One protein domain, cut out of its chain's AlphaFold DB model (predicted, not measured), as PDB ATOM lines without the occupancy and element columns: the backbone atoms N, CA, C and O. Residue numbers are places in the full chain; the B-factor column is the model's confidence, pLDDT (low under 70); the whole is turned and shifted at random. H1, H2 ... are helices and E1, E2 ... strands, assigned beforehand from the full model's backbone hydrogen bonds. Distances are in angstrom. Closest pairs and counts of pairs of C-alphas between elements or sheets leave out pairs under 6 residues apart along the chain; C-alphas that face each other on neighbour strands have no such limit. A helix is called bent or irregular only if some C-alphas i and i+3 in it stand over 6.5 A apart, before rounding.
ATOM      1  N   GLY A 372     119.487 141.433 197.356       64.75
ATOM      2  CA  GLY A 372     120.911 141.154 197.580       64.75
ATOM      3  C   GLY A 372     121.748 142.430 197.634       64.75
ATOM      4  O   GLY A 372     121.487 143.363 196.880       64.75
ATOM      5  N   THR A 373     122.744 142.490 198.520       60.44
ATOM      6  CA  THR A 373     123.585 143.694 198.742       60.44
ATOM      7  C   THR A 373     125.042 143.516 198.307       60.44
ATOM      8  O   THR A 373     125.777 144.490 198.194       60.44
ATOM      9  N   ASN A 374     125.479 142.291 197.994       60.81
ATOM     10  CA  ASN A 374     126.877 142.025 197.618       60.81
ATOM     11  C   ASN A 374     127.308 142.649 196.275       60.81
ATOM     12  O   ASN A 374     128.499 142.708 195.993       60.81
ATOM     13  N   TRP A 375     126.367 143.114 195.451       64.94
ATOM     14  CA  TRP A 375     126.640 143.684 194.123       64.94
ATOM     15  C   TRP A 375     126.963 145.178 194.143       64.94
ATOM     16  O   TRP A 375     127.449 145.710 193.156       64.94
ATOM     17  N   THR A 376     126.676 145.863 195.248       55.16
ATOM     18  CA  THR A 376     126.651 147.332 195.322       55.16
ATOM     19  C   THR A 376     127.750 147.915 196.206       55.16
ATOM     20  O   THR A 376     127.862 149.131 196.363       55.16
ATOM     21  N   GLY A 377     128.621 147.059 196.753       51.97
ATOM     22  CA  GLY A 377     129.785 147.477 197.538       51.97
ATOM     23  C   GLY A 377     130.837 148.252 196.730       51.97
ATOM     24  O   GLY A 377     131.713 148.893 197.319       51.97
ATOM     25  N   GLU A 378     130.759 148.223 195.401       57.22
ATOM     26  CA  GLU A 378     131.641 148.957 194.503       57.22
ATOM     27  C   GLU A 378     130.833 150.027 193.760       57.22
ATOM     28  O   GLU A 378     129.903 149.708 193.027       57.22
ATOM     29  N   ARG A 379     131.171 151.312 193.943       54.03
ATOM     30  CA  ARG A 379     130.436 152.428 193.306       54.03
ATOM     31  C   ARG A 379     130.458 152.371 191.780       54.03
ATOM     32  O   ARG A 379     129.600 152.961 191.144       54.03
ATOM     33  N   SER A 380     131.453 151.692 191.224       53.09
ATOM     34  CA  SER A 380     131.612 151.470 189.795       53.09
ATOM     35  C   SER A 380     130.775 150.313 189.245       53.09
ATOM     36  O   SER A 380     130.640 150.192 188.029       53.09
ATOM     37  N   LEU A 381     130.185 149.479 190.105       62.31
ATOM     38  CA  LEU A 381     129.159 148.516 189.713       62.31
ATOM     39  C   LEU A 381     127.817 149.247 189.641       62.31
ATOM     40  O   LEU A 381     126.946 149.081 190.495       62.31
ATOM     41  N   GLU A 382     127.654 150.093 188.624       65.56
ATOM     42  CA  GLU A 382     126.338 150.640 188.314       65.56
ATOM     43  C   GLU A 382     125.407 149.488 187.926       65.56
ATOM     44  O   GLU A 382     125.665 148.706 187.005       65.56
ATOM     45  N   THR A 383     124.328 149.361 188.686       71.44
ATOM     46  CA  THR A 383     123.258 148.400 188.441       71.44
ATOM     47  C   THR A 383     122.037 149.171 187.988       71.44
ATOM     48  O   THR A 383     121.612 150.105 188.672       71.44
ATOM     49  N   LEU A 384     121.449 148.761 186.875       77.56
ATOM     50  CA  LEU A 384     120.207 149.296 186.339       77.56
ATOM     51  C   LEU A 384     119.097 148.243 186.425       77.56
ATOM     52  O   LEU A 384     119.378 147.040 186.457       77.56
ATOM     53  N   PRO A 385     117.815 148.647 186.442       81.75
ATOM     54  CA  PRO A 385     116.732 147.695 186.256       81.75
ATOM     55  C   PRO A 385     116.934 146.906 184.956       81.75
ATOM     56  O   PRO A 385     117.312 147.463 183.926       81.75
ATOM     57  N   LEU A 386     116.638 145.613 185.020       85.25
ATOM     58  CA  LEU A 386     116.845 144.579 184.003       85.25
ATOM     59  C   LEU A 386     118.297 144.145 183.779       85.25
ATOM     60  O   LEU A 386     118.528 143.264 182.946       85.25
ATOM     61  N   ASP A 387     119.260 144.684 184.529       86.31
ATOM     62  CA  ASP A 387     120.627 144.181 184.449       86.31
ATOM     63  C   ASP A 387     120.724 142.739 184.905       86.31
ATOM     64  O   ASP A 387     120.123 142.323 185.894       86.31
ATOM     65  N   LYS A 388     121.539 141.968 184.198       90.12
ATOM     66  CA  LYS A 388     121.927 140.636 184.634       90.12
ATOM     67  C   LYS A 388     123.106 140.751 185.586       90.12
ATOM     68  O   LYS A 388     124.060 141.481 185.321       90.12
ATOM     69  N   VAL A 389     123.033 140.008 186.679       87.75
ATOM     70  CA  VAL A 389     124.104 139.897 187.674       87.75
ATOM     71  C   VAL A 389     124.823 138.562 187.506       87.75
ATOM     72  O   VAL A 389     124.174 137.519 187.367       87.75
ATOM     73  N   PHE A 390     126.154 138.589 187.502       90.19
ATOM     74  CA  PHE A 390     127.004 137.451 187.161       90.19
ATOM     75  C   PHE A 390     128.120 137.227 188.164       90.19
ATOM     76  O   PHE A 390     128.877 138.141 188.492       90.19
ATOM     77  N   VAL A 391     128.272 135.982 188.599       88.94
ATOM     78  CA  VAL A 391     129.497 135.526 189.252       88.94
ATOM     79  C   VAL A 391     130.367 134.919 188.159       88.94
ATOM     80  O   VAL A 391     130.071 133.837 187.652       88.94
ATOM     81  N   ILE A 392     131.378 135.669 187.732       92.50
ATOM     82  CA  ILE A 392     132.248 135.339 186.604       92.50
ATOM     83  C   ILE A 392     133.522 134.639 187.066       92.50
ATOM     84  O   ILE A 392     134.066 134.927 188.133       92.50
ATOM     85  N   LEU A 393     134.002 133.737 186.220       94.31
ATOM     86  CA  LEU A 393     135.275 133.055 186.345       94.31
ATOM     87  C   LEU A 393     136.307 133.757 185.461       94.31
ATOM     88  O   LEU A 393     136.125 133.846 184.247       94.31
ATOM     89  N   VAL A 394     137.387 134.233 186.067       95.19
ATOM     90  CA  VAL A 394     138.511 134.907 185.404       95.19
ATOM     91  C   VAL A 394     139.744 134.017 185.481       95.19
ATOM     92  O   VAL A 394     140.005 133.441 186.532       95.19
ATOM     93  N   ALA A 395     140.519 133.923 184.407       96.94
ATOM     94  CA  ALA A 395     141.799 133.218 184.381       96.94
ATOM     95  C   ALA A 395     142.896 134.095 183.771       96.94
ATOM     96  O   ALA A 395     142.620 134.980 182.958       96.94
ATOM     97  N   ASP A 396     144.141 133.815 184.151       96.19
ATOM     98  CA  ASP A 396     145.311 134.289 183.421       96.19
ATOM     99  C   ASP A 396     145.484 133.380 182.194       96.19
ATOM    100  O   ASP A 396     145.546 132.156 182.323       96.19
ATOM    101  N   VAL A 397     145.525 133.974 181.005       97.00
ATOM    102  CA  VAL A 397     145.657 133.282 179.721       97.00
ATOM    103  C   VAL A 397     147.012 133.629 179.140       97.00
ATOM    104  O   VAL A 397     147.207 134.723 178.610       97.00
ATOM    105  N   TRP A 398     147.952 132.701 179.267       96.31
ATOM    106  CA  TRP A 398     149.292 132.826 178.706       96.31
ATOM    107  C   TRP A 398     149.257 132.376 177.260       96.31
ATOM    108  O   TRP A 398     148.911 131.227 177.000       96.31
ATOM    109  N   PHE A 399     149.587 133.265 176.322       94.88
ATOM    110  CA  PHE A 399     149.439 132.982 174.890       94.88
ATOM    111  C   PHE A 399     150.478 131.984 174.369       94.88
ATOM    112  O   PHE A 399     150.316 131.419 173.291       94.88
ATOM    113  N   ASN A 400     151.573 131.790 175.105       91.62
ATOM    114  CA  ASN A 400     152.608 130.837 174.746       91.62
ATOM    115  C   ASN A 400     153.361 130.337 175.983       91.62
ATOM    116  O   ASN A 400     154.035 131.109 176.661       91.62
ATOM    117  N   ASP A 401     153.276 129.040 176.253       87.00
ATOM    118  CA  ASP A 401     153.941 128.388 177.381       87.00
ATOM    119  C   ASP A 401     155.388 127.944 177.076       87.00
ATOM    120  O   ASP A 401     155.774 126.804 177.320       87.00
ATOM    121  N   GLN A 402     156.217 128.816 176.501       80.12
ATOM    122  CA  GLN A 402     157.622 128.467 176.211       80.12
ATOM    123  C   GLN A 402     158.481 128.352 177.473       80.12
ATOM    124  O   GLN A 402     159.385 127.526 177.554       80.12
ATOM    125  N   ASP A 403     158.146 129.143 178.482       80.56
ATOM    126  CA  ASP A 403     158.947 129.304 179.690       80.56
ATOM    127  C   ASP A 403     158.422 128.452 180.864       80.56
ATOM    128  O   ASP A 403     158.630 128.806 182.029       80.56
ATOM    129  N   GLY A 404     157.644 127.398 180.590       89.44
ATOM    130  CA  GLY A 404     157.116 126.477 181.604       89.44
ATOM    131  C   GLY A 404     156.194 127.128 182.643       89.44
ATOM    132  O   GLY A 404     156.212 126.742 183.814       89.44
ATOM    133  N   VAL A 405     155.390 128.118 182.239       91.00
ATOM    134  CA  VAL A 405     154.327 128.714 183.065       91.00
ATOM    135  C   VAL A 405     153.403 127.636 183.611       91.00
ATOM    136  O   VAL A 405     153.055 127.698 184.786       91.00
ATOM    137  N   GLU A 406     153.024 126.646 182.801       92.50
ATOM    138  CA  GLU A 406     152.151 125.558 183.252       92.50
ATOM    139  C   GLU A 406     152.742 124.848 184.479       92.50
ATOM    140  O   GLU A 406     152.063 124.641 185.486       92.50
ATOM    141  N   GLN A 407     154.037 124.530 184.424       92.12
ATOM    142  CA  GLN A 407     154.741 123.869 185.516       92.12
ATOM    143  C   GLN A 407     154.806 124.765 186.754       92.12
ATOM    144  O   GLN A 407     154.542 124.286 187.852       92.12
ATOM    145  N   MET A 408     155.098 126.058 186.581       91.75
ATOM    146  CA  MET A 408     155.120 127.034 187.677       91.75
ATOM    147  C   MET A 408     153.737 127.218 188.312       91.75
ATOM    148  O   MET A 408     153.624 127.305 189.529       91.75
ATOM    149  N   ALA A 409     152.678 127.262 187.502       88.38
ATOM    150  CA  ALA A 409     151.310 127.446 187.967       88.38
ATOM    151  C   ALA A 409     150.762 126.203 188.679       88.38
ATOM    152  O   ALA A 409     149.918 126.339 189.555       88.38
ATOM    153  N   ASN A 410     151.236 125.006 188.324       87.19
ATOM    154  CA  ASN A 410     150.847 123.752 188.969       87.19
ATOM    155  C   ASN A 410     151.591 123.494 190.302       87.19
ATOM    156  O   ASN A 410     151.238 122.548 191.017       87.19
ATOM    157  N   GLN A 411     152.606 124.296 190.651       84.31
ATOM    158  CA  GLN A 411     153.347 124.154 191.909       84.31
ATOM    159  C   GLN A 411     152.530 124.643 193.116       84.31
ATOM    160  O   GLN A 411     151.849 125.659 193.016       84.31
ATOM    161  N   PRO A 412     152.629 123.976 194.288       75.88
ATOM    162  CA  PRO A 412     152.018 124.448 195.533       75.88
ATOM    163  C   PRO A 412     152.442 125.866 195.916       75.88
ATOM    164  O   PRO A 412     151.599 126.678 196.295       75.88
ATOM    165  N   ASN A 413     153.737 126.159 195.773       80.50
ATOM    166  CA  ASN A 413     154.270 127.498 195.948       80.50
ATOM    167  C   ASN A 413     154.206 128.266 194.618       80.50
ATOM    168  O   ASN A 413     154.844 127.890 193.636       80.50
ATOM    169  N   LYS A 414     153.470 129.379 194.619       82.25
ATOM    170  CA  LYS A 414     153.275 130.249 193.457       82.25
ATOM    171  C   LYS A 414     154.300 131.371 193.333       82.25
ATOM    172  O   LYS A 414     154.130 132.212 192.460       82.25
ATOM    173  N   ASP A 415     155.346 131.427 194.151       87.81
ATOM    174  CA  ASP A 415     156.320 132.528 194.119       87.81
ATOM    175  C   ASP A 415     156.952 132.704 192.734       87.81
ATOM    176  O   ASP A 415     156.980 133.817 192.208       87.81
ATOM    177  N   ALA A 416     157.368 131.606 192.093       89.62
ATOM    178  CA  ALA A 416     157.920 131.637 190.738       89.62
ATOM    179  C   ALA A 416     156.891 132.139 189.710       89.62
ATOM    180  O   ALA A 416     157.191 133.013 188.895       89.62
ATOM    181  N   TYR A 417     155.654 131.636 189.792       92.19
ATOM    182  CA  TYR A 417     154.551 132.076 188.937       92.19
ATOM    183  C   TYR A 417     154.230 133.564 189.138       92.19
ATOM    184  O   TYR A 417     154.100 134.315 188.174       92.19
ATOM    185  N   ASN A 418     154.133 134.012 190.388       89.50
ATOM    186  CA  ASN A 418     153.813 135.385 190.761       89.50
ATOM    187  C   ASN A 418     154.924 136.352 190.349       89.50
ATOM    188  O   ASN A 418     154.618 137.427 189.837       89.50
ATOM    189  N   ALA A 419     156.193 135.966 190.518       88.81
ATOM    190  CA  ALA A 419     157.344 136.742 190.070       88.81
ATOM    191  C   ALA A 419     157.340 136.904 188.546       88.81
ATOM    192  O   ALA A 419     157.481 138.017 188.044       88.81
ATOM    193  N   LYS A 420     157.084 135.819 187.806       90.25
ATOM    194  CA  LYS A 420     156.978 135.854 186.345       90.25
ATOM    195  C   LYS A 420     155.790 136.679 185.863       90.25
ATOM    196  O   LYS A 420     155.939 137.522 184.987       90.25
ATOM    197  N   ARG A 421     154.621 136.506 186.484       89.62
ATOM    198  CA  ARG A 421     153.432 137.323 186.214       89.62
ATOM    199  C   ARG A 421     153.699 138.806 186.488       89.62
ATOM    200  O   ARG A 421     153.256 139.650 185.718       89.62
ATOM    201  N   ALA A 422     154.404 139.137 187.570       86.50
ATOM    202  CA  ALA A 422     154.785 140.512 187.881       86.50
ATOM    203  C   ALA A 422     155.776 141.076 186.851       86.50
ATOM    204  O   ALA A 422     155.589 142.206 186.407       86.50
ATOM    205  N   ALA A 423     156.769 140.289 186.427       85.62
ATOM    206  CA  ALA A 423     157.725 140.677 185.392       85.62
ATOM    207  C   ALA A 423     157.035 140.951 184.044       85.62
ATOM    208  O   ALA A 423     157.225 142.022 183.472       85.62
ATOM    209  N   ALA A 424     156.157 140.047 183.597       86.69
ATOM    210  CA  ALA A 424     155.394 140.199 182.356       86.69
ATOM    211  C   ALA A 424     154.456 141.423 182.373       86.69
ATOM    212  O   ALA A 424     154.235 142.060 181.348       86.69
ATOM    213  N   LEU A 425     153.911 141.780 183.543       81.81
ATOM    214  CA  LEU A 425     153.088 142.985 183.702       81.81
ATOM    215  C   LEU A 425     153.895 144.281 183.716       81.81
ATOM    216  O   LEU A 425     153.357 145.323 183.345       81.81
ATOM    217  N   LEU A 426     155.130 144.240 184.213       76.56
ATOM    218  CA  LEU A 426     155.991 145.414 184.231       76.56
ATOM    219  C   LEU A 426     156.520 145.725 182.832       76.56
ATOM    220  O   LEU A 426     156.690 146.912 182.557       76.56
ATOM    221  N   ASP A 427     156.724 144.697 181.989       66.94
ATOM    222  CA  ASP A 427     157.310 144.766 180.634       66.94
ATOM    223  C   ASP A 427     158.336 145.904 180.554       66.94
ATOM    224  O   ASP A 427     158.168 146.920 179.868       66.94
ATOM    225  N   ALA A 428     159.319 145.814 181.452       60.59
ATOM    226  CA  ALA A 428     160.257 146.890 181.682       60.59
ATOM    227  C   ALA A 428     161.268 146.932 180.535       60.59
ATOM    228  O   ALA A 428     161.772 145.899 180.092       60.59
ATOM    229  N   ASP A 429     161.578 148.133 180.054       60.88
ATOM    230  CA  ASP A 429     162.717 148.317 179.168       60.88
ATOM    231  C   ASP A 429     164.039 147.950 179.866       60.88
ATOM    232  O   ASP A 429     164.088 147.732 181.078       60.88
ATOM    233  N   GLU A 430     165.138 147.918 179.110       60.56
ATOM    234  CA  GLU A 430     166.488 147.686 179.655       60.56
ATOM    235  C   GLU A 430     166.869 148.678 180.778       60.56
ATOM    236  O   GLU A 430     167.800 148.422 181.537       60.56
ATOM    237  N   ASN A 431     166.129 149.786 180.922       56.59
ATOM    238  CA  ASN A 431     166.318 150.817 181.939       56.59
ATOM    239  C   ASN A 431     165.333 150.699 183.122       56.59
ATOM    240  O   ASN A 431     165.328 151.570 183.993       56.59
ATOM    241  N   GLY A 432     164.495 149.658 183.179       60.31
ATOM    242  CA  GLY A 432     163.524 149.445 184.255       60.31
ATOM    243  C   GLY A 432     162.221 150.247 184.130       60.31
ATOM    244  O   GLY A 432     161.398 150.206 185.047       60.31
ATOM    245  N   ASN A 433     161.997 150.969 183.029       64.62
ATOM    246  CA  ASN A 433     160.763 151.719 182.804       64.62
ATOM    247  C   ASN A 433     159.682 150.804 182.236       64.62
ATOM    248  O   ASN A 433     159.903 150.134 181.228       64.62
ATOM    249  N   SER A 434     158.489 150.831 182.831       66.81
ATOM    250  CA  SER A 434     157.346 150.078 182.312       66.81
ATOM    251  C   SER A 434     156.968 150.574 180.917       66.81
ATOM    252  O   SER A 434     156.624 151.750 180.741       66.81
ATOM    253  N   ARG A 435     157.050 149.692 179.915       69.06
ATOM    254  CA  ARG A 435     156.600 150.002 178.558       69.06
ATOM    255  C   ARG A 435     155.087 149.786 178.470       69.06
ATOM    256  O   ARG A 435     154.590 148.733 178.866       69.06
ATOM    257  N   PRO A 436     154.318 150.754 177.941       72.06
ATOM    258  CA  PRO A 436     152.927 150.496 177.600       72.06
ATOM    259  C   PRO A 436     152.859 149.402 176.528       72.06
ATOM    260  O   PRO A 436     153.724 149.334 175.651       72.06
ATOM    261  N   LEU A 437     151.809 148.574 176.576       83.56
ATOM    262  CA  LEU A 437     151.547 147.557 175.558       83.56
ATOM    263  C   LEU A 437     151.580 148.199 174.164       83.56
ATOM    264  O   LEU A 437     150.778 149.089 173.873       83.56
ATOM    265  N   ASN A 438     152.487 147.732 173.306       86.50
ATOM    266  CA  ASN A 438     152.530 148.159 171.915       86.50
ATOM    267  C   ASN A 438     151.302 147.593 171.186       86.50
ATOM    268  O   ASN A 438     151.255 146.406 170.861       86.50
ATOM    269  N   THR A 439     150.299 148.445 170.970       89.12
ATOM    270  CA  THR A 439     149.001 148.057 170.407       89.12
ATOM    271  C   THR A 439     149.133 147.478 169.011       89.12
ATOM    272  O   THR A 439     148.528 146.448 168.749       89.12
ATOM    273  N   ASN A 440     149.985 148.053 168.164       89.69
ATOM    274  CA  ASN A 440     150.136 147.621 166.776       89.69
ATOM    275  C   ASN A 440     150.805 146.242 166.708       89.69
ATOM    276  O   ASN A 440     150.341 145.347 166.009       89.69
ATOM    277  N   GLN A 441     151.855 146.020 167.508       90.44
ATOM    278  CA  GLN A 441     152.476 144.693 167.609       90.44
ATOM    279  C   GLN A 441     151.494 143.649 168.154       90.44
ATOM    280  O   GLN A 441     151.484 142.505 167.694       90.44
ATOM    281  N   PHE A 442     150.660 144.033 169.126       91.69
ATOM    282  CA  PHE A 442     149.630 143.147 169.650       91.69
ATOM    283  C   PHE A 442     148.549 142.855 168.602       91.69
ATOM    284  O   PHE A 442     148.191 141.695 168.454       91.69
ATOM    285  N   GLU A 443     148.083 143.848 167.841       91.75
ATOM    286  CA  GLU A 443     147.124 143.706 166.729       91.75
ATOM    287  C   GLU A 443     147.649 142.780 165.625       91.75
ATOM    288  O   GLU A 443     146.931 141.901 165.140       91.75
ATOM    289  N   GLN A 444     148.929 142.894 165.274       91.31
ATOM    290  CA  GLN A 444     149.561 142.000 164.305       91.31
ATOM    291  C   GLN A 444     149.626 140.557 164.832       91.31
ATOM    292  O   GLN A 444     149.211 139.621 164.140       91.31
ATOM    293  N   ALA A 445     150.080 140.354 166.076       92.19
ATOM    294  CA  ALA A 445     150.098 139.029 166.706       92.19
ATOM    295  C   ALA A 445     148.680 138.450 166.868       92.19
ATOM    296  O   ALA A 445     148.454 137.252 166.685       92.19
ATOM    297  N   GLN A 446     147.714 139.317 167.162       93.12
ATOM    298  CA  GLN A 446     146.296 139.020 167.259       93.12
ATOM    299  C   GLN A 446     145.754 138.479 165.928       93.12
ATOM    300  O   GLN A 446     145.156 137.402 165.908       93.12
ATOM    301  N   ALA A 447     145.997 139.172 164.814       92.25
ATOM    302  CA  ALA A 447     145.560 138.734 163.491       92.25
ATOM    303  C   ALA A 447     146.216 137.405 163.069       92.25
ATOM    304  O   ALA A 447     145.557 136.531 162.499       92.25
ATOM    305  N   GLN A 448     147.500 137.217 163.391       92.44
ATOM    306  CA  GLN A 448     148.232 135.978 163.112       92.44
ATOM    307  C   GLN A 448     147.697 134.778 163.912       92.44
ATOM    308  O   GLN A 448     147.509 133.698 163.338       92.44
ATOM    309  N   SER A 449     147.411 134.967 165.206       92.38
ATOM    310  CA  SER A 449     146.786 133.959 166.079       92.38
ATOM    311  C   SER A 449     145.358 133.628 165.630       92.38
ATOM    312  O   SER A 449     144.981 132.453 165.521       92.38
ATOM    313  N   PHE A 450     144.566 134.648 165.279       92.19
ATOM    314  CA  PHE A 450     143.199 134.467 164.787       92.19
ATOM    315  C   PHE A 450     143.178 133.569 163.546       92.19
ATOM    316  O   PHE A 450     142.457 132.569 163.517       92.19
ATOM    317  N   ALA A 451     144.058 133.854 162.580       89.62
ATOM    318  CA  ALA A 451     144.207 133.083 161.349       89.62
ATOM    319  C   ALA A 451     144.838 131.689 161.536       89.62
ATOM    320  O   ALA A 451     144.954 130.944 160.561       89.62
ATOM    321  N   GLY A 452     145.290 131.340 162.748       85.31
ATOM    322  CA  GLY A 452     145.971 130.073 163.028       85.31
ATOM    323  C   GLY A 452     147.318 129.928 162.312       85.31
ATOM    324  O   GLY A 452     147.764 128.809 162.073       85.31
ATOM    325  N   ARG A 453     147.956 131.047 161.930       83.19
ATOM    326  CA  ARG A 453     149.279 131.050 161.273       83.19
ATOM    327  C   ARG A 453     150.410 130.771 162.261       83.19
ATOM    328  O   ARG A 453     151.463 130.288 161.860       83.19
ATOM    329  N   VAL A 454     150.180 131.075 163.536       82.88
ATOM    330  CA  VAL A 454     151.094 130.800 164.646       82.88
ATOM    331  C   VAL A 454     150.467 129.711 165.506       82.88
ATOM    332  O   VAL A 454     149.306 129.826 165.902       82.88
ATOM    333  N   GLN A 455     151.224 128.649 165.783       82.62
ATOM    334  CA  GLN A 455     150.833 127.673 166.794       82.62
ATOM    335  C   GLN A 455     151.086 128.280 168.172       82.62
ATOM    336  O   GLN A 455     152.227 128.530 168.553       82.62
ATOM    337  N   GLU A 456     150.004 128.555 168.891       88.06
ATOM    338  CA  GLU A 456     150.055 129.073 170.252       88.06
ATOM    339  C   GLU A 456     149.913 127.930 171.254       88.06
ATOM    340  O   GLU A 456     148.937 127.178 171.212       88.06
ATOM    341  N   ASN A 457     150.858 127.837 172.188       93.38
ATOM    342  CA  ASN A 457     150.772 126.925 173.324       93.38
ATOM    343  C   ASN A 457     150.026 127.609 174.475       93.38
ATOM    344  O   ASN A 457     150.601 127.882 175.527       93.38
ATOM    345  N   THR A 458     148.755 127.950 174.245       95.81
ATOM    346  CA  THR A 458     147.980 128.752 175.199       95.81
ATOM    347  C   THR A 458     147.557 127.950 176.428       95.81
ATOM    348  O   THR A 458     146.928 126.892 176.302       95.81
ATOM    349  N   VAL A 459     147.824 128.490 177.620       96.69
ATOM    350  CA  VAL A 459     147.475 127.880 178.914       96.69
ATOM    351  C   VAL A 459     146.634 128.841 179.749       96.69
ATOM    352  O   VAL A 459     146.972 130.014 179.902       96.69
ATOM    353  N   LEU A 460     145.541 128.325 180.312       97.12
ATOM    354  CA  LEU A 460     144.728 129.000 181.320       97.12
ATOM    355  C   LEU A 460     145.204 128.572 182.700       97.12
ATOM    356  O   LEU A 460     145.293 127.376 182.987       97.12
ATOM    357  N   CYS A 461     145.449 129.536 183.574       95.44
ATOM    358  CA  CYS A 461     145.864 129.283 184.942       95.44
ATOM    359  C   CYS A 461     145.366 130.368 185.897       95.44
ATOM    360  O   CYS A 461     144.791 131.376 185.489       95.44
ATOM    361  N   ASN A 462     145.611 130.164 187.194       92.81
ATOM    362  CA  ASN A 462     145.337 131.156 188.234       92.81
ATOM    363  C   ASN A 462     143.886 131.675 188.215       92.81
ATOM    364  O   ASN A 462     143.636 132.882 188.194       92.81
ATOM    365  N   PHE A 463     142.940 130.740 188.189       93.31
ATOM    366  CA  PHE A 463     141.512 131.017 188.128       93.31
ATOM    367  C   PHE A 463     141.010 131.744 189.381       93.31
ATOM    368  O   PHE A 463     141.412 131.429 190.500       93.31
ATOM    369  N   ARG A 464     140.109 132.709 189.192       90.50
ATOM    370  CA  ARG A 464     139.566 133.594 190.230       90.50
ATOM    371  C   ARG A 464     138.087 133.854 189.981       90.50
ATOM    372  O   ARG A 464     137.643 133.877 188.837       90.50
ATOM    373  N   VAL A 465     137.340 134.125 191.044       88.50
ATOM    374  CA  VAL A 465     135.925 134.496 190.944       88.50
ATOM    375  C   VAL A 465     135.746 135.989 191.178       88.50
ATOM    376  O   VAL A 465     136.243 136.548 192.158       88.50
ATOM    377  N   GLN A 466     134.995 136.631 190.288       87.12
ATOM    378  CA  GLN A 466     134.612 138.034 190.398       87.12
ATOM    379  C   GLN A 466     133.103 138.202 190.224       87.12
ATOM    380  O   GLN A 466     132.393 137.329 189.731       87.12
ATOM    381  N   VAL A 467     132.607 139.345 190.669       86.44
ATOM    382  CA  VAL A 467     131.203 139.747 190.607       86.44
ATOM    383  C   VAL A 467     131.109 140.847 189.562       86.44
ATOM    384  O   VAL A 467     131.882 141.798 189.604       86.44
ATOM    385  N   SER A 468     130.195 140.705 188.605       87.88
ATOM    386  CA  SER A 468     129.997 141.679 187.533       87.88
ATOM    387  C   SER A 468     128.533 141.815 187.097       87.88
ATOM    388  O   SER A 468     127.731 140.895 187.257       87.88
ATOM    389  N   THR A 469     128.167 142.964 186.528       87.81
ATOM    390  CA  THR A 469     126.836 143.215 185.951       87.81
ATOM    391  C   THR A 469     126.910 143.364 184.435       87.81
ATOM    392  O   THR A 469     127.943 143.751 183.891       87.81
ATOM    393  N   SER A 470     125.802 143.116 183.732       89.00
ATOM    394  CA  SER A 470     125.730 143.362 182.285       89.00
ATOM    395  C   SER A 470     126.075 144.805 181.913       89.00
ATOM    396  O   SER A 470     126.786 145.011 180.932       89.00
ATOM    397  N   SER A 471     125.634 145.799 182.694       84.19
ATOM    398  CA  SER A 471     125.988 147.206 182.456       84.19
ATOM    399  C   SER A 471     127.484 147.454 182.593       84.19
ATOM    400  O   SER A 471     128.077 148.103 181.732       84.19
ATOM    401  N   GLN A 472     128.120 146.893 183.625       84.44
ATOM    402  CA  GLN A 472     129.565 147.005 183.793       84.44
ATOM    403  C   GLN A 472     130.307 146.379 182.605       84.44
ATOM    404  O   GLN A 472     131.229 146.992 182.068       84.44
ATOM    405  N   MET A 473     129.888 145.185 182.172       88.25
ATOM    406  CA  MET A 473     130.483 144.502 181.023       88.25
ATOM    407  C   MET A 473     130.382 145.350 179.750       88.25
ATOM    408  O   MET A 473     131.381 145.528 179.064       88.25
ATOM    409  N   VAL A 474     129.223 145.944 179.461       85.88
ATOM    410  CA  VAL A 474     129.022 146.766 178.251       85.88
ATOM    411  C   VAL A 474     129.813 148.077 178.303       85.88
ATOM    412  O   VAL A 474     130.434 148.465 177.310       85.88
ATOM    413  N   ASN A 475     129.822 148.756 179.453       81.94
ATOM    414  CA  ASN A 475     130.440 150.076 179.591       81.94
ATOM    415  C   ASN A 475     131.973 150.004 179.711       81.94
ATOM    416  O   ASN A 475     132.675 150.883 179.208       81.94
ATOM    417  N   HIS A 476     132.507 148.955 180.344       85.12
ATOM    418  CA  HIS A 476     133.927 148.870 180.703       85.12
ATOM    419  C   HIS A 476     134.711 147.775 179.971       85.12
ATOM    420  O   HIS A 476     135.906 147.652 180.211       85.12
ATOM    421  N   SER A 477     134.109 146.987 179.073       89.06
ATOM    422  CA  SER A 477     134.862 145.985 178.291       89.06
ATOM    423  C   SER A 477     135.765 146.574 177.205       89.06
ATOM    424  O   SER A 477     136.627 145.860 176.695       89.06
ATOM    425  N   HIS A 478     135.614 147.857 176.872       88.50
ATOM    426  CA  HIS A 478     136.445 148.510 175.866       88.50
ATOM    427  C   HIS A 478     137.915 148.553 176.283       88.50
ATOM    428  O   HIS A 478     138.252 148.757 177.458       88.50
ATOM    429  N   PHE A 479     138.800 148.368 175.305       88.56
ATOM    430  CA  PHE A 479     140.225 148.524 175.525       88.56
ATOM    431  C   PHE A 479     140.637 149.989 175.386       88.56
ATOM    432  O   PHE A 479     140.308 150.665 174.414       88.56
ATOM    433  N   SER A 480     141.382 150.483 176.371       85.69
ATOM    434  CA  SER A 480     141.988 151.811 176.362       85.69
ATOM    435  C   SER A 480     143.446 151.700 176.808       85.69
ATOM    436  O   SER A 480     143.692 151.319 177.959       85.69
ATOM    437  N   PRO A 481     144.426 152.082 175.963       79.75
ATOM    438  CA  PRO A 481     145.844 152.029 176.321       79.75
ATOM    439  C   PRO A 481     146.159 152.804 177.606       79.75
ATOM    440  O   PRO A 481     146.891 152.320 178.465       79.75
ATOM    441  N   LYS A 482     145.529 153.975 177.785       75.44
ATOM    442  CA  LYS A 482     145.678 154.806 178.992       75.44
ATOM    443  C   LYS A 482     145.106 154.117 180.233       75.44
ATOM    444  O   LYS A 482     145.696 154.185 181.307       75.44
ATOM    445  N   GLY A 483     143.969 153.437 180.083       68.00
ATOM    446  CA  GLY A 483     143.304 152.747 181.186       68.00
ATOM    447  C   GLY A 483     143.994 151.461 181.627       68.00
ATOM    448  O   GLY A 483     143.852 151.057 182.778       68.00
ATOM    449  N   ASN A 484     144.782 150.844 180.745       65.06
ATOM    450  CA  ASN A 484     145.592 149.673 181.079       65.06
ATOM    451  C   ASN A 484     146.772 150.026 182.019       65.06
ATOM    452  O   ASN A 484     147.235 149.170 182.765       65.06
ATOM    453  N   MET A 485     147.226 151.292 182.039       60.12
ATOM    454  CA  MET A 485     148.369 151.747 182.855       60.12
ATOM    455  C   MET A 485     148.006 152.138 184.296       60.12
ATOM    456  O   MET A 485     148.834 152.021 185.194       60.12
ATOM    457  N   HIS A 486     146.784 152.617 184.550       51.19
ATOM    458  CA  HIS A 486     146.423 153.202 185.851       51.19
ATOM    459  C   HIS A 486     146.057 152.185 186.945       51.19
ATOM    460  O   HIS A 486     145.912 152.565 188.107       51.19
ATOM    461  N   ALA A 487     145.953 150.894 186.616       49.88
ATOM    462  CA  ALA A 487     145.597 149.853 187.580       49.88
ATOM    463  C   ALA A 487     146.717 149.516 188.589       49.88
ATOM    464  O   ALA A 487     146.464 148.804 189.560       49.88
ATOM    465  N   THR A 488     147.954 149.982 188.377       46.56
ATOM    466  CA  THR A 488     149.136 149.511 189.126       46.56
ATOM    467  C   THR A 488     149.628 150.436 190.239       46.56
ATOM    468  O   THR A 488     150.379 149.967 191.087       46.56
ATOM    469  N   GLN A 489     149.226 151.713 190.293       43.66
ATOM    470  CA  GLN A 489     149.934 152.685 191.148       43.66
ATOM    471  C   GLN A 489     149.242 153.089 192.452       43.66
ATOM    472  O   GLN A 489     149.923 153.516 193.380       43.66
ATOM    473  N   ASN A 490     147.926 152.928 192.582       39.84
ATOM    474  CA  ASN A 490     147.228 153.389 193.780       39.84
ATOM    475  C   ASN A 490     146.730 152.193 194.586       39.84
ATOM    476  O   ASN A 490     145.770 151.539 194.193       39.84
ATOM    477  N   GLY A 491     147.358 151.942 195.740       42.56
ATOM    478  CA  GLY A 491     146.963 150.950 196.752       42.56
ATOM    479  C   GLY A 491     145.592 151.204 197.400       42.56
ATOM    480  O   GLY A 491     145.401 150.955 198.590       42.56
ATOM    481  N   SER A 492     144.621 151.729 196.652       40.09
ATOM    482  CA  SER A 492     143.234 151.781 197.076       40.09
ATOM    483  C   SER A 492     142.702 150.357 197.180       40.09
ATOM    484  O   SER A 492     142.701 149.621 196.198       40.09
ATOM    485  N   LYS A 493     142.182 150.007 198.362       47.75
ATOM    486  CA  LYS A 493     141.598 148.699 198.714       47.75
ATOM    487  C   LYS A 493     140.483 148.201 197.772       47.75
ATOM    488  O   LYS A 493     139.991 147.094 197.956       47.75
ATOM    489  N   ARG A 494     140.046 149.018 196.805       51.69
ATOM    490  CA  ARG A 494     139.106 148.678 195.729       51.69
ATOM    491  C   ARG A 494     139.508 149.441 194.456       51.69
ATOM    492  O   ARG A 494     139.584 150.672 194.536       51.69
ATOM    493  N   PRO A 495     139.774 148.772 193.322       51.75
ATOM    494  CA  PRO A 495     140.040 149.453 192.060       51.75
ATOM    495  C   PRO A 495     138.794 150.253 191.661       51.75
ATOM    496  O   PRO A 495     137.694 149.717 191.630       51.75
ATOM    497  N   ARG A 496     138.933 151.556 191.401       54.41
ATOM    498  CA  ARG A 496     137.843 152.334 190.792       54.41
ATOM    499  C   ARG A 496     137.854 152.047 189.295       54.41
ATOM    500  O   ARG A 496     138.893 152.245 188.681       54.41
ATOM    501  N   LEU A 497     136.729 151.626 188.708       56.34
ATOM    502  CA  LEU A 497     136.636 151.377 187.254       56.34
ATOM    503  C   LEU A 497     136.601 152.653 186.402       56.34
ATOM    504  O   LEU A 497     136.703 152.572 185.179       56.34
ATOM    505  N   GLU A 498     136.482 153.830 187.021       52.00
ATOM    506  CA  GLU A 498     136.627 155.108 186.321       52.00
ATOM    507  C   GLU A 498     138.030 155.209 185.710       52.00
ATOM    508  O   GLU A 498     139.031 155.336 186.413       52.00
ATOM    509  N   GLY A 499     138.093 155.126 184.380       56.69
ATOM    510  CA  GLY A 499     139.344 155.141 183.626       56.69
ATOM    511  C   GLY A 499     140.026 153.779 183.474       56.69
ATOM    512  O   GLY A 499     141.063 153.735 182.821       56.69
ATOM    513  N   LEU A 500     139.469 152.679 184.004       66.19
ATOM    514  CA  LEU A 500     140.002 151.332 183.770       66.19
ATOM    515  C   LEU A 500     139.487 150.749 182.451       66.19
ATOM    516  O   LEU A 500     138.306 150.829 182.117       66.19
ATOM    517  N   SER A 501     140.408 150.128 181.723       78.56
ATOM    518  CA  SER A 501     140.171 149.380 180.489       78.56
ATOM    519  C   SER A 501     139.781 147.930 180.807       78.56
ATOM    520  O   SER A 501     140.216 147.404 181.832       78.56
ATOM    521  N   ARG A 502     139.015 147.258 179.934       89.25
ATOM    522  CA  ARG A 502     138.725 145.805 180.016       89.25
ATOM    523  C   ARG A 502     138.187 145.340 181.379       89.25
ATOM    524  O   ARG A 502     138.600 144.309 181.895       89.25
ATOM    525  N   MET A 503     137.296 146.108 182.000       86.50
ATOM    526  CA  MET A 503     136.737 145.829 183.334       86.50
ATOM    527  C   MET A 503     137.803 145.753 184.446       86.50
ATOM    528  O   MET A 503     137.582 145.126 185.478       86.50
ATOM    529  N   GLY A 504     138.967 146.379 184.242       84.12
ATOM    530  CA  GLY A 504     140.111 146.295 185.151       84.12
ATOM    531  C   GLY A 504     140.974 145.042 184.968       84.12
ATOM    532  O   GLY A 504     141.924 144.862 185.728       84.12
ATOM    533  N   LEU A 505     140.674 144.198 183.974       89.69
ATOM    534  CA  LEU A 505     141.463 143.014 183.644       89.69
ATOM    535  C   LEU A 505     142.723 143.387 182.865       89.69
ATOM    536  O   LEU A 505     142.682 144.103 181.858       89.69
ATOM    537  N   LYS A 506     143.855 142.846 183.308       89.19
ATOM    538  CA  LYS A 506     145.175 143.187 182.771       89.19
ATOM    539  C   LYS A 506     145.413 142.562 181.399       89.19
ATOM    540  O   LYS A 506     144.990 141.434 181.143       89.19
ATOM    541  N   LEU A 507     146.112 143.284 180.525       90.69
ATOM    542  CA  LEU A 507     146.589 142.783 179.234       90.69
ATOM    543  C   LEU A 507     148.047 143.188 179.030       90.69
ATOM    544  O   LEU A 507     148.366 144.373 179.135       90.69
ATOM    545  N   CYS A 508     148.902 142.223 178.705       89.25
ATOM    546  CA  CYS A 508     150.283 142.456 178.297       89.25
ATOM    547  C   CYS A 508     150.610 141.643 177.033       89.25
ATOM    548  O   CYS A 508     149.734 141.024 176.427       89.25
ATOM    549  N   ARG A 509     151.876 141.672 176.610       89.25
ATOM    550  CA  ARG A 509     152.338 140.976 175.405       89.25
ATOM    551  C   ARG A 509     152.279 139.450 175.534       89.25
ATOM    552  O   ARG A 509     151.991 138.768 174.549       89.25
ATOM    553  N   GLU A 510     152.575 138.929 176.722       90.56
ATOM    554  CA  GLU A 510     152.741 137.490 176.976       90.56
ATOM    555  C   GLU A 510     151.461 136.812 177.474       90.56
ATOM    556  O   GLU A 510     151.203 135.651 177.148       90.56
ATOM    557  N   PHE A 511     150.646 137.538 178.240       93.50
ATOM    558  CA  PHE A 511     149.393 137.027 178.785       93.50
ATOM    559  C   PHE A 511     148.331 138.122 178.925       93.50
ATOM    560  O   PHE A 511     148.622 139.322 178.970       93.50
ATOM    561  N   GLY A 512     147.078 137.704 179.061       93.38
ATOM    562  CA  GLY A 512     145.990 138.578 179.483       93.38
ATOM    563  C   GLY A 512     145.089 137.900 180.500       93.38
ATOM    564  O   GLY A 512     145.025 136.679 180.592       93.38
ATOM    565  N   GLU A 513     144.383 138.699 181.283       94.94
ATOM    566  CA  GLU A 513     143.297 138.234 182.135       94.94
ATOM    567  C   GLU A 513     142.005 138.217 181.316       94.94
ATOM    568  O   GLU A 513     141.656 139.224 180.684       94.94
ATOM    569  N   TYR A 514     141.315 137.076 181.316       97.06
ATOM    570  CA  TYR A 514     140.077 136.887 180.566       97.06
ATOM    571  C   TYR A 514     139.006 136.193 181.398       97.06
ATOM    572  O   TYR A 514     139.279 135.303 182.203       97.06
ATOM    573  N   VAL A 515     137.761 136.576 181.147       96.94
ATOM    574  CA  VAL A 515     136.562 135.877 181.586       96.94
ATOM    575  C   VAL A 515     136.412 134.605 180.755       96.94
ATOM    576  O   VAL A 515     136.331 134.662 179.528       96.94
ATOM    577  N   VAL A 516     136.361 133.466 181.442       96.06
ATOM    578  CA  VAL A 516     136.270 132.111 180.865       96.06
ATOM    579  C   VAL A 516     134.828 131.581 180.895       96.06
ATOM    580  O   VAL A 516     134.440 130.743 180.087       96.06
ATOM    581  N   GLY A 517     133.987 132.154 181.753       95.56
ATOM    582  CA  GLY A 517     132.554 131.892 181.827       95.56
ATOM    583  C   GLY A 517     131.964 132.533 183.076       95.56
ATOM    584  O   GLY A 517     132.662 133.228 183.815       95.56
ATOM    585  N   GLY A 518     130.682 132.317 183.338       93.06
ATOM    586  CA  GLY A 518     130.076 132.804 184.570       93.06
ATOM    587  C   GLY A 518     128.663 132.308 184.809       93.06
ATOM    588  O   GLY A 518     127.915 131.999 183.883       93.06
ATOM    589  N   TRP A 519     128.272 132.281 186.077       90.12
ATOM    590  CA  TRP A 519     126.901 132.013 186.480       90.12
ATOM    591  C   TRP A 519     126.097 133.307 186.461       90.12
ATOM    592  O   TRP A 519     126.331 134.204 187.273       90.12
ATOM    593  N   GLN A 520     125.117 133.392 185.564       90.81
ATOM    594  CA  GLN A 520     124.043 134.372 185.679       90.81
ATOM    595  C   GLN A 520     123.248 134.019 186.930       90.81
ATOM    596  O   GLN A 520     122.659 132.947 186.979       90.81
ATOM    597  N   ILE A 521     123.216 134.899 187.926       85.38
ATOM    598  CA  ILE A 521     122.444 134.680 189.154       85.38
ATOM    599  C   ILE A 521     120.980 135.073 188.938       85.38
ATOM    600  O   ILE A 521     120.062 134.401 189.403       85.38
ATOM    601  N   GLY A 522     120.743 136.157 188.205       85.81
ATOM    602  CA  GLY A 522     119.401 136.665 187.968       85.81
ATOM    603  C   GLY A 522     119.392 138.011 187.266       85.81
ATOM    604  O   GLY A 522     120.406 138.449 186.720       85.81
ATOM    605  N   GLN A 523     118.224 138.647 187.271       87.44
ATOM    606  CA  GLN A 523     117.987 139.955 186.663       87.44
ATOM    607  C   GLN A 523     117.508 140.951 187.709       87.44
ATOM    608  O   GLN A 523     116.594 140.642 188.466       87.44
ATOM    609  N   VAL A 524     118.078 142.146 187.741       84.75
ATOM    610  CA  VAL A 524     117.665 143.216 188.646       84.75
ATOM    611  C   VAL A 524     116.248 143.664 188.274       84.75
ATOM    612  O   VAL A 524     115.995 144.106 187.163       84.75
ATOM    613  N   LEU A 525     115.298 143.537 189.189       82.12
ATOM    614  CA  LEU A 525     113.951 144.095 189.082       82.12
ATOM    615  C   LEU A 525     113.922 145.554 189.533       82.12
ATOM    616  O   LEU A 525     113.251 146.379 188.921       82.12
ATOM    617  N   ASP A 526     114.657 145.858 190.601       74.25
ATOM    618  CA  ASP A 526     114.750 147.190 191.191       74.25
ATOM    619  C   ASP A 526     116.133 147.368 191.827       74.25
ATOM    620  O   ASP A 526     116.645 146.475 192.503       74.25
ATOM    621  N   THR A 527     116.740 148.525 191.600       65.69
ATOM    622  CA  THR A 527     118.068 148.903 192.093       65.69
ATOM    623  C   THR A 527     118.026 149.518 193.492       65.69
ATOM    624  O   THR A 527     119.072 149.795 194.073       65.69
ATOM    625  N   SER A 528     116.827 149.748 194.040       64.38
ATOM    626  CA  SER A 528     116.592 150.388 195.342       64.38
ATOM    627  C   SER A 528     115.638 149.577 196.229       64.38
ATOM    628  O   SER A 528     114.680 150.113 196.790       64.38
ATOM    629  N   ALA A 529     115.890 148.278 196.385       52.62
ATOM    630  CA  ALA A 529     114.992 147.360 197.089       52.62
ATOM    631  C   ALA A 529     114.886 147.595 198.605       52.62
ATOM    632  O   ALA A 529     113.942 147.132 199.241       52.62
ATOM    633  N   SER A 530     115.838 148.308 199.202       50.03
ATOM    634  CA  SER A 530     115.882 148.607 200.634       50.03
ATOM    635  C   SER A 530     115.537 150.066 200.934       50.03
ATOM    636  O   SER A 530     116.272 150.790 201.602       50.03
ATOM    637  N   ARG A 531     114.351 150.513 200.514       50.19
ATOM    638  CA  ARG A 531     113.712 151.677 201.151       50.19
ATOM    639  C   ARG A 531     113.053 151.242 202.459       50.19
ATOM    640  O   ARG A 531     111.833 151.263 202.584       50.19
ATOM    641  N   ALA A 532     113.856 150.824 203.435       40.16
ATOM    642  CA  ALA A 532     113.365 150.692 204.799       40.16
ATOM    643  C   ALA A 532     113.177 152.108 205.361       40.16
ATOM    644  O   ALA A 532     114.105 152.715 205.891       40.16
ATOM    645  N   VAL A 533     111.977 152.665 205.199       39.72
ATOM    646  CA  VAL A 533     111.540 153.792 206.025       39.72
ATOM    647  C   VAL A 533     111.357 153.214 207.426       39.72
ATOM    648  O   VAL A 533     110.388 152.503 207.680       39.72
ATOM    649  N   MET A 534     112.321 153.446 208.320       39.78
ATOM    650  CA  MET A 534     112.144 153.123 209.737       39.78
ATOM    651  C   MET A 534     110.870 153.829 210.248       39.78
ATOM    652  O   MET A 534     110.644 154.982 209.861       39.78
ATOM    653  N   PRO A 535     110.059 153.216 211.136       39.47
ATOM    654  CA  PRO A 535     108.761 153.753 211.578       39.47
ATOM    655  C   PRO A 535     108.782 155.129 212.278       39.47
ATOM    656  O   PRO A 535     107.734 155.605 212.695       39.47
ATOM    657  N   HIS A 536     109.943 155.777 212.413       46.12
ATOM    658  CA  HIS A 536     110.120 157.055 213.113       46.12
ATOM    659  C   HIS A 536     110.662 158.195 212.236       46.12
ATOM    660  O   HIS A 536     111.114 159.208 212.761       46.12
ATOM    661  N   GLY A 537     110.625 158.071 210.904       41.75
ATOM    662  CA  GLY A 537     110.825 159.218 210.003       41.75
ATOM    663  C   GLY A 537     112.212 159.878 210.044       41.75
ATOM    664  O   GLY A 537     112.414 160.901 209.392       41.75
ATOM    665  N   GLN A 538     113.188 159.308 210.759       43.69
ATOM    666  CA  GLN A 538     114.572 159.746 210.651       43.69
ATOM    667  C   GLN A 538     115.103 159.342 209.276       43.69
ATOM    668  O   GLN A 538     115.342 158.169 208.990       43.69
ATOM    669  N   LEU A 539     115.277 160.352 208.424       42.81
ATOM    670  CA  LEU A 539     116.020 160.301 207.172       42.81
ATOM    671  C   LEU A 539     117.498 160.002 207.474       42.81
ATOM    672  O   LEU A 539     118.361 160.868 207.348       42.81
ATOM    673  N   MET A 540     117.805 158.772 207.890       42.81
ATOM    674  CA  MET A 540     119.149 158.218 207.766       42.81
ATOM    675  C   MET A 540     119.542 158.389 206.300       42.81
ATOM    676  O   MET A 540     118.831 157.918 205.411       42.81
ATOM    677  N   GLY A 541     120.604 159.160 206.051       41.72
ATOM    678  CA  GLY A 541     121.021 159.561 204.715       41.72
ATOM    679  C   GLY A 541     121.025 158.362 203.771       41.72
ATOM    680  O   GLY A 541     121.886 157.493 203.859       41.72
ATOM    681  N   VAL A 542     120.067 158.344 202.841       43.94
ATOM    682  CA  VAL A 542     119.774 157.249 201.894       43.94
ATOM    683  C   VAL A 542     120.996 156.852 201.039       43.94
ATOM    684  O   VAL A 542     120.980 155.851 200.334       43.94
ATOM    685  N   ARG A 543     122.092 157.617 201.112       43.88
ATOM    686  CA  ARG A 543     123.314 157.446 200.324       43.88
ATOM    687  C   ARG A 543     124.531 156.927 201.104       43.88
ATOM    688  O   ARG A 543     125.559 156.712 200.470       43.88
ATOM    689  N   THR A 544     124.476 156.766 202.430       40.97
ATOM    690  CA  THR A 544     125.686 156.456 203.226       40.97
ATOM    691  C   THR A 544     125.712 155.076 203.876       40.97
ATOM    692  O   THR A 544     126.804 154.583 204.150       40.97
ATOM    693  N   ALA A 545     124.570 154.417 204.090       43.97
ATOM    694  CA  ALA A 545     124.545 153.069 204.660       43.97
ATOM    695  C   ALA A 545     124.609 152.002 203.544       43.97
ATOM    696  O   ALA A 545     123.771 152.036 202.651       43.97
ATOM    697  N   PRO A 546     125.521 151.008 203.591       46.44
ATOM    698  CA  PRO A 546     125.580 149.906 202.613       46.44
ATOM    699  C   PRO A 546     124.222 149.215 202.400       46.44
ATOM    700  O   PRO A 546     123.879 148.789 201.298       46.44
ATOM    701  N   ASN A 547     123.399 149.198 203.451       43.69
ATOM    702  CA  ASN A 547     122.064 148.619 203.445       43.69
ATOM    703  C   ASN A 547     121.062 149.363 202.552       43.69
ATOM    704  O   ASN A 547     120.047 148.759 202.241       43.69
ATOM    705  N   THR A 548     121.293 150.610 202.118       47.28
ATOM    706  CA  THR A 548     120.386 151.353 201.207       47.28
ATOM    707  C   THR A 548     120.620 151.033 199.730       47.28
ATOM    708  O   THR A 548     119.894 151.516 198.864       47.28
ATOM    709  N   SER A 549     121.610 150.187 199.446       55.66
ATOM    710  CA  SER A 549     121.993 149.754 198.103       55.66
ATOM    711  C   SER A 549     121.652 148.281 197.858       55.66
ATOM    712  O   SER A 549     122.448 147.523 197.320       55.66
ATOM    713  N   ALA A 550     120.486 147.820 198.307       65.38
ATOM    714  CA  ALA A 550     120.057 146.452 198.039       65.38
ATOM    715  C   ALA A 550     119.366 146.353 196.668       65.38
ATOM    716  O   ALA A 550     118.503 147.167 196.343       65.38
ATOM    717  N   LEU A 551     119.709 145.332 195.884       71.62
ATOM    718  CA  LEU A 551     119.070 145.028 194.602       71.62
ATOM    719  C   LEU A 551     117.948 144.028 194.812       71.62
ATOM    720  O   LEU A 551     118.168 143.024 195.475       71.62
ATOM    721  N   ASN A 552     116.788 144.242 194.205       75.25
ATOM    722  CA  ASN A 552     115.782 143.203 194.027       75.25
ATOM    723  C   ASN A 552     116.138 142.476 192.733       75.25
ATOM    724  O   ASN A 552     116.186 143.101 191.683       75.25
ATOM    725  N   ILE A 553     116.417 141.184 192.801       76.44
ATOM    726  CA  ILE A 553     116.909 140.340 191.719       76.44
ATOM    727  C   ILE A 553     115.909 139.209 191.514       76.44
ATOM    728  O   ILE A 553     115.661 138.412 192.410       76.44
ATOM    729  N   ASN A 554     115.363 139.078 190.315       83.44
ATOM    730  CA  ASN A 554     114.689 137.866 189.889       83.44
ATOM    731  C   ASN A 554     115.725 136.767 189.630       83.44
ATOM    732  O   ASN A 554     116.400 136.780 188.597       83.44
ATOM    733  N   VAL A 555     115.866 135.845 190.578       78.94
ATOM    734  CA  VAL A 555     116.835 134.748 190.543       78.94
ATOM    735  C   VAL A 555     116.480 133.784 189.422       78.94
ATOM    736  O   VAL A 555     115.384 133.219 189.383       78.94
ATOM    737  N   GLN A 556     117.421 133.626 188.498       81.62
ATOM    738  CA  GLN A 556     117.354 132.742 187.341       81.62
ATOM    739  C   GLN A 556     118.768 132.271 187.052       81.62
ATOM    740  O   GLN A 556     119.520 132.934 186.326       81.62
ATOM    741  N   ILE A 557     119.120 131.148 187.668       81.69
ATOM    742  CA  ILE A 557     120.485 130.658 187.639       81.69
ATOM    743  C   ILE A 557     120.745 129.934 186.324       81.69
ATOM    744  O   ILE A 557     120.032 128.997 185.968       81.69
ATOM    745  N   ALA A 558     121.766 130.376 185.598       86.88
ATOM    746  CA  ALA A 558     122.201 129.737 184.365       86.88
ATOM    747  C   ALA A 558     123.704 129.921 184.162       86.88
ATOM    748  O   ALA A 558     124.224 131.017 184.365       86.88
ATOM    749  N   TRP A 559     124.387 128.873 183.707       90.38
ATOM    750  CA  TRP A 559     125.759 128.996 183.221       90.38
ATOM    751  C   TRP A 559     125.772 129.714 181.872       90.38
ATOM    752  O   TRP A 559     124.944 129.442 180.997       90.38
ATOM    753  N   TRP A 560     126.691 130.660 181.719       93.81
ATOM    754  CA  TRP A 560     126.966 131.358 180.474       93.81
ATOM    755  C   TRP A 560     128.433 131.141 180.111       93.81
ATOM    756  O   TRP A 560     129.328 131.506 180.875       93.81
ATOM    757  N   THR A 561     128.667 130.582 178.924       93.75
ATOM    758  CA  THR A 561     130.009 130.464 178.346       93.75
ATOM    759  C   THR A 561     130.613 131.845 178.109       93.75
ATOM    760  O   THR A 561     129.885 132.823 177.891       93.75
ATOM    761  N   ALA A 562     131.944 131.939 178.108       94.44
ATOM    762  CA  ALA A 562     132.612 133.194 177.772       94.44
ATOM    763  C   ALA A 562     132.227 133.713 176.383       94.44
ATOM    764  O   ALA A 562     131.952 134.901 176.268       94.44
ATOM    765  N   ASP A 563     132.078 132.848 175.374       93.19
ATOM    766  CA  ASP A 563     131.634 133.279 174.042       93.19
ATOM    767  C   ASP A 563     130.241 133.914 174.065       93.19
ATOM    768  O   ASP A 563     130.004 134.957 173.458       93.19
ATOM    769  N   ARG A 564     129.308 133.337 174.831       91.56
ATOM    770  CA  ARG A 564     127.970 133.913 174.986       91.56
ATOM    771  C   ARG A 564     128.027 135.274 175.675       91.56
ATOM    772  O   ARG A 564     127.333 136.196 175.241       91.56
ATOM    773  N   LEU A 565     128.829 135.410 176.732       92.62
ATOM    774  CA  LEU A 565     129.059 136.700 177.388       92.62
ATOM    775  C   LEU A 565     129.681 137.698 176.410       92.62
ATOM    776  O   LEU A 565     129.205 138.828 176.317       92.62
ATOM    777  N   ALA A 566     130.659 137.257 175.619       91.94
ATOM    778  CA  ALA A 566     131.347 138.082 174.649       91.94
ATOM    779  C   ALA A 566     130.380 138.617 173.584       91.94
ATOM    780  O   ALA A 566     130.260 139.821 173.392       91.94
ATOM    781  N   ARG A 567     129.608 137.735 172.945       86.69
ATOM    782  CA  ARG A 567     128.631 138.122 171.914       86.69
ATOM    783  C   ARG A 567     127.508 139.013 172.442       86.69
ATOM    784  O   ARG A 567     126.907 139.743 171.661       86.69
ATOM    785  N   THR A 568     127.195 138.936 173.738       88.75
ATOM    786  CA  THR A 568     126.079 139.693 174.327       88.75
ATOM    787  C   THR A 568     126.521 141.041 174.903       88.75
ATOM    788  O   THR A 568     125.769 142.008 174.804       88.75
ATOM    789  N   PHE A 569     127.704 141.113 175.523       89.94
ATOM    790  CA  PHE A 569     128.121 142.266 176.331       89.94
ATOM    791  C   PHE A 569     129.504 142.829 175.992       89.94
ATOM    792  O   PHE A 569     129.854 143.882 176.521       89.94
ATOM    793  N   ASN A 570     130.307 142.163 175.156       88.06
ATOM    794  CA  ASN A 570     131.630 142.674 174.806       88.06
ATOM    795  C   ASN A 570     131.515 143.889 173.888       88.06
ATOM    796  O   ASN A 570     130.779 143.889 172.904       88.06
ATOM    797  N   ASN A 571     132.308 144.901 174.198       86.06
ATOM    798  CA  ASN A 571     132.407 146.139 173.453       86.06
ATOM    799  C   ASN A 571     133.884 146.546 173.348       86.06
ATOM    800  O   ASN A 571     134.275 147.587 173.876       86.06
ATOM    801  N   PRO A 572     134.732 145.721 172.707       80.31
ATOM    802  CA  PRO A 572     136.185 145.868 172.785       80.31
ATOM    803  C   PRO A 572     136.667 147.202 172.196       80.31
ATOM    804  O   PRO A 572     137.670 147.747 172.648       80.31
ATOM    805  N   GLU A 573     135.920 147.760 171.242       81.38
ATOM    806  CA  GLU A 573     136.249 149.005 170.543       81.38
ATOM    807  C   GLU A 573     135.462 150.229 171.037       81.38
ATOM    808  O   GLU A 573     135.622 151.327 170.506       81.38
ATOM    809  N   GLY A 574     134.576 150.065 172.025       76.94
ATOM    810  CA  GLY A 574     133.729 151.163 172.503       76.94
ATOM    811  C   GLY A 574     132.705 151.662 171.470       76.94
ATOM    812  O   GLY A 574     132.184 152.771 171.610       76.94
ATOM    813  N   THR A 575     132.433 150.883 170.419       74.81
ATOM    814  CA  THR A 575     131.492 151.230 169.342       74.81
ATOM    815  C   THR A 575     130.042 151.061 169.781       74.81
ATOM    816  O   THR A 575     129.183 151.862 169.408       74.81
ATOM    817  N   VAL A 576     129.761 150.076 170.640       69.38
ATOM    818  CA  VAL A 576     128.444 149.893 171.253       69.38
ATOM    819  C   VAL A 576     128.291 150.928 172.359       69.38
ATOM    820  O   VAL A 576     128.918 150.833 173.410       69.38
ATOM    821  N   ARG A 577     127.474 151.954 172.138       63.84
ATOM    822  CA  ARG A 577     127.199 152.933 173.193       63.84
ATOM    823  C   ARG A 577     126.077 152.457 174.126       63.84
ATOM    824  O   ARG A 577     125.188 151.719 173.694       63.84
ATOM    825  N   PRO A 578     126.068 152.906 175.396       58.69
ATOM    826  CA  PRO A 578     124.885 152.807 176.249       58.69
ATOM    827  C   PRO A 578     123.680 153.479 175.561       58.69
ATOM    828  O   PRO A 578     123.866 154.397 174.766       58.69
ATOM    829  N   ARG A 579     122.455 153.004 175.853       50.19
ATOM    830  CA  ARG A 579     121.171 153.180 175.110       50.19
ATOM    831  C   ARG A 579     120.770 154.589 174.609       50.19
ATOM    832  O   ARG A 579     119.724 154.707 173.978       50.19
ATOM    833  N   PHE A 580     121.541 155.641 174.861       50.06
ATOM    834  CA  PHE A 580     121.176 157.035 174.605       50.06
ATOM    835  C   PHE A 580     121.974 157.725 173.496       50.06
ATOM    836  O   PHE A 580     121.743 158.905 173.250       50.06
ATOM    837  N   ASP A 581     122.900 157.034 172.827       50.97
ATOM    838  CA  ASP A 581     123.931 157.732 172.064       50.97
ATOM    839  C   ASP A 581     124.190 157.061 170.697       50.97
ATOM    840  O   ASP A 581     124.735 155.965 170.589       50.97
ATOM    841  N   GLY A 582     123.700 157.696 169.629       41.50
ATOM    842  CA  GLY A 582     123.426 157.065 168.332       41.50
ATOM    843  C   GLY A 582     124.579 157.041 167.324       41.50
ATOM    844  O   GLY A 582     124.377 157.458 166.182       41.50
TER     845      GLY A 582
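This is residues 372 to 582 of the 613 residues of an uncharacterized protein of Gammaproteobacteria bacterium (UniProt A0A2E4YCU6). A long antiparallel sheet of four strongly bent strands, curled like part of a barrel, makes the length of the body, with H6 packed on it and H2 crossing one end of E1, E2 and E3. H1 sits beside H2 at that end; H3 and H5 lie off the sheet, and at the other end the link of the hairpin E3 and E4 reaches out, its residues 534 to 539 sticking out alone. The printed part has 211 residues, with six helices and four strands in the order E1 H1 H2 H3 E2 H4 H5 E3 E4 H6, and the sheet's order is E2 E1 E3 E4. The class is mixed, though under half of the residues, 101, are in named elements. It is only just compact, close to loose, with a radius of gyration of the C-alphas of 19.8 A and spans of 65 by 37 by 34 A.

Start at the twisted sheet, with inner strands E1, residues 388 to 398, and E3, residues 511 to 526, where N 393 and O 517 are 2.8 A apart. Edge strand E2, residues 459 to 469, pairs with E1 through N 392 and O 466, 2.8 A; edge strand E4, residues 551 to 561, forms a hairpin with E3, where N 520 and O 558 are 2.8 A apart. H6, residues 562 to 569, is on the sheet; its closest C-alphas with E3 are Ala 562 and Gly 517, 4.3 A. H4, residues 470 to 476, only grazes the sheet and only just touches H6, with 3 pairs of C-alphas within 8 A, the closest Val 474 and Phe 569 at 5.0 A, about perpendicular at 81 degrees. H2, residues 415 to 426, is on the sheet and runs across the strands, at 87 degrees to E1 on the local plane. With residues 416 to 417 alone it touches H1, residues 405 to 409, which only grazes the sheet; the closest C-alphas are Tyr 417 and Met 408, 5.2 A. H3, residues 439 to 450, is close to but not clearly touching H5, residues 481 to 488: C-alphas Thr 439 and Pro 481 are 7.8 A apart. E2, H4, H5 and E3 form a split strand-helix-strand unit, two strands running the same way with E1 between them, and its crossover is right-handed. Each O i to N i+4 pair is within hydrogen-bond range in H1, H2, H3, H4 and H6; H5 has 0 of 4, and 2 of 5 O i to N i+3 pairs.

Find C-alpha 388 at (121.927, 140.636, 184.634), where E1 begins; it runs 29.1 A and bends by 56 degrees at residue 391. E3 is longest at 38.2 A, bending by 68 degrees at 521; E2 spans 26.7 A and E4 24.4 A. H2 measures 16.2 A and H3 15.8 A. H5 is irregular, but only just: C-alphas 485 and 488 are 6.7 A apart. H6 ends at C-alpha 569, (128.121, 142.266, 176.331).

The farthest C-alphas, Arg 453 and His 536, are 70.0 A apart. The printed part has no cut; the links H2 to H3, H5 to E3 and E3 to E4 are long. The model's pLDDT is under 70 in residues 372 to 382, 427 to 435, 483 to 500, 527 to 550 and 576 to 582.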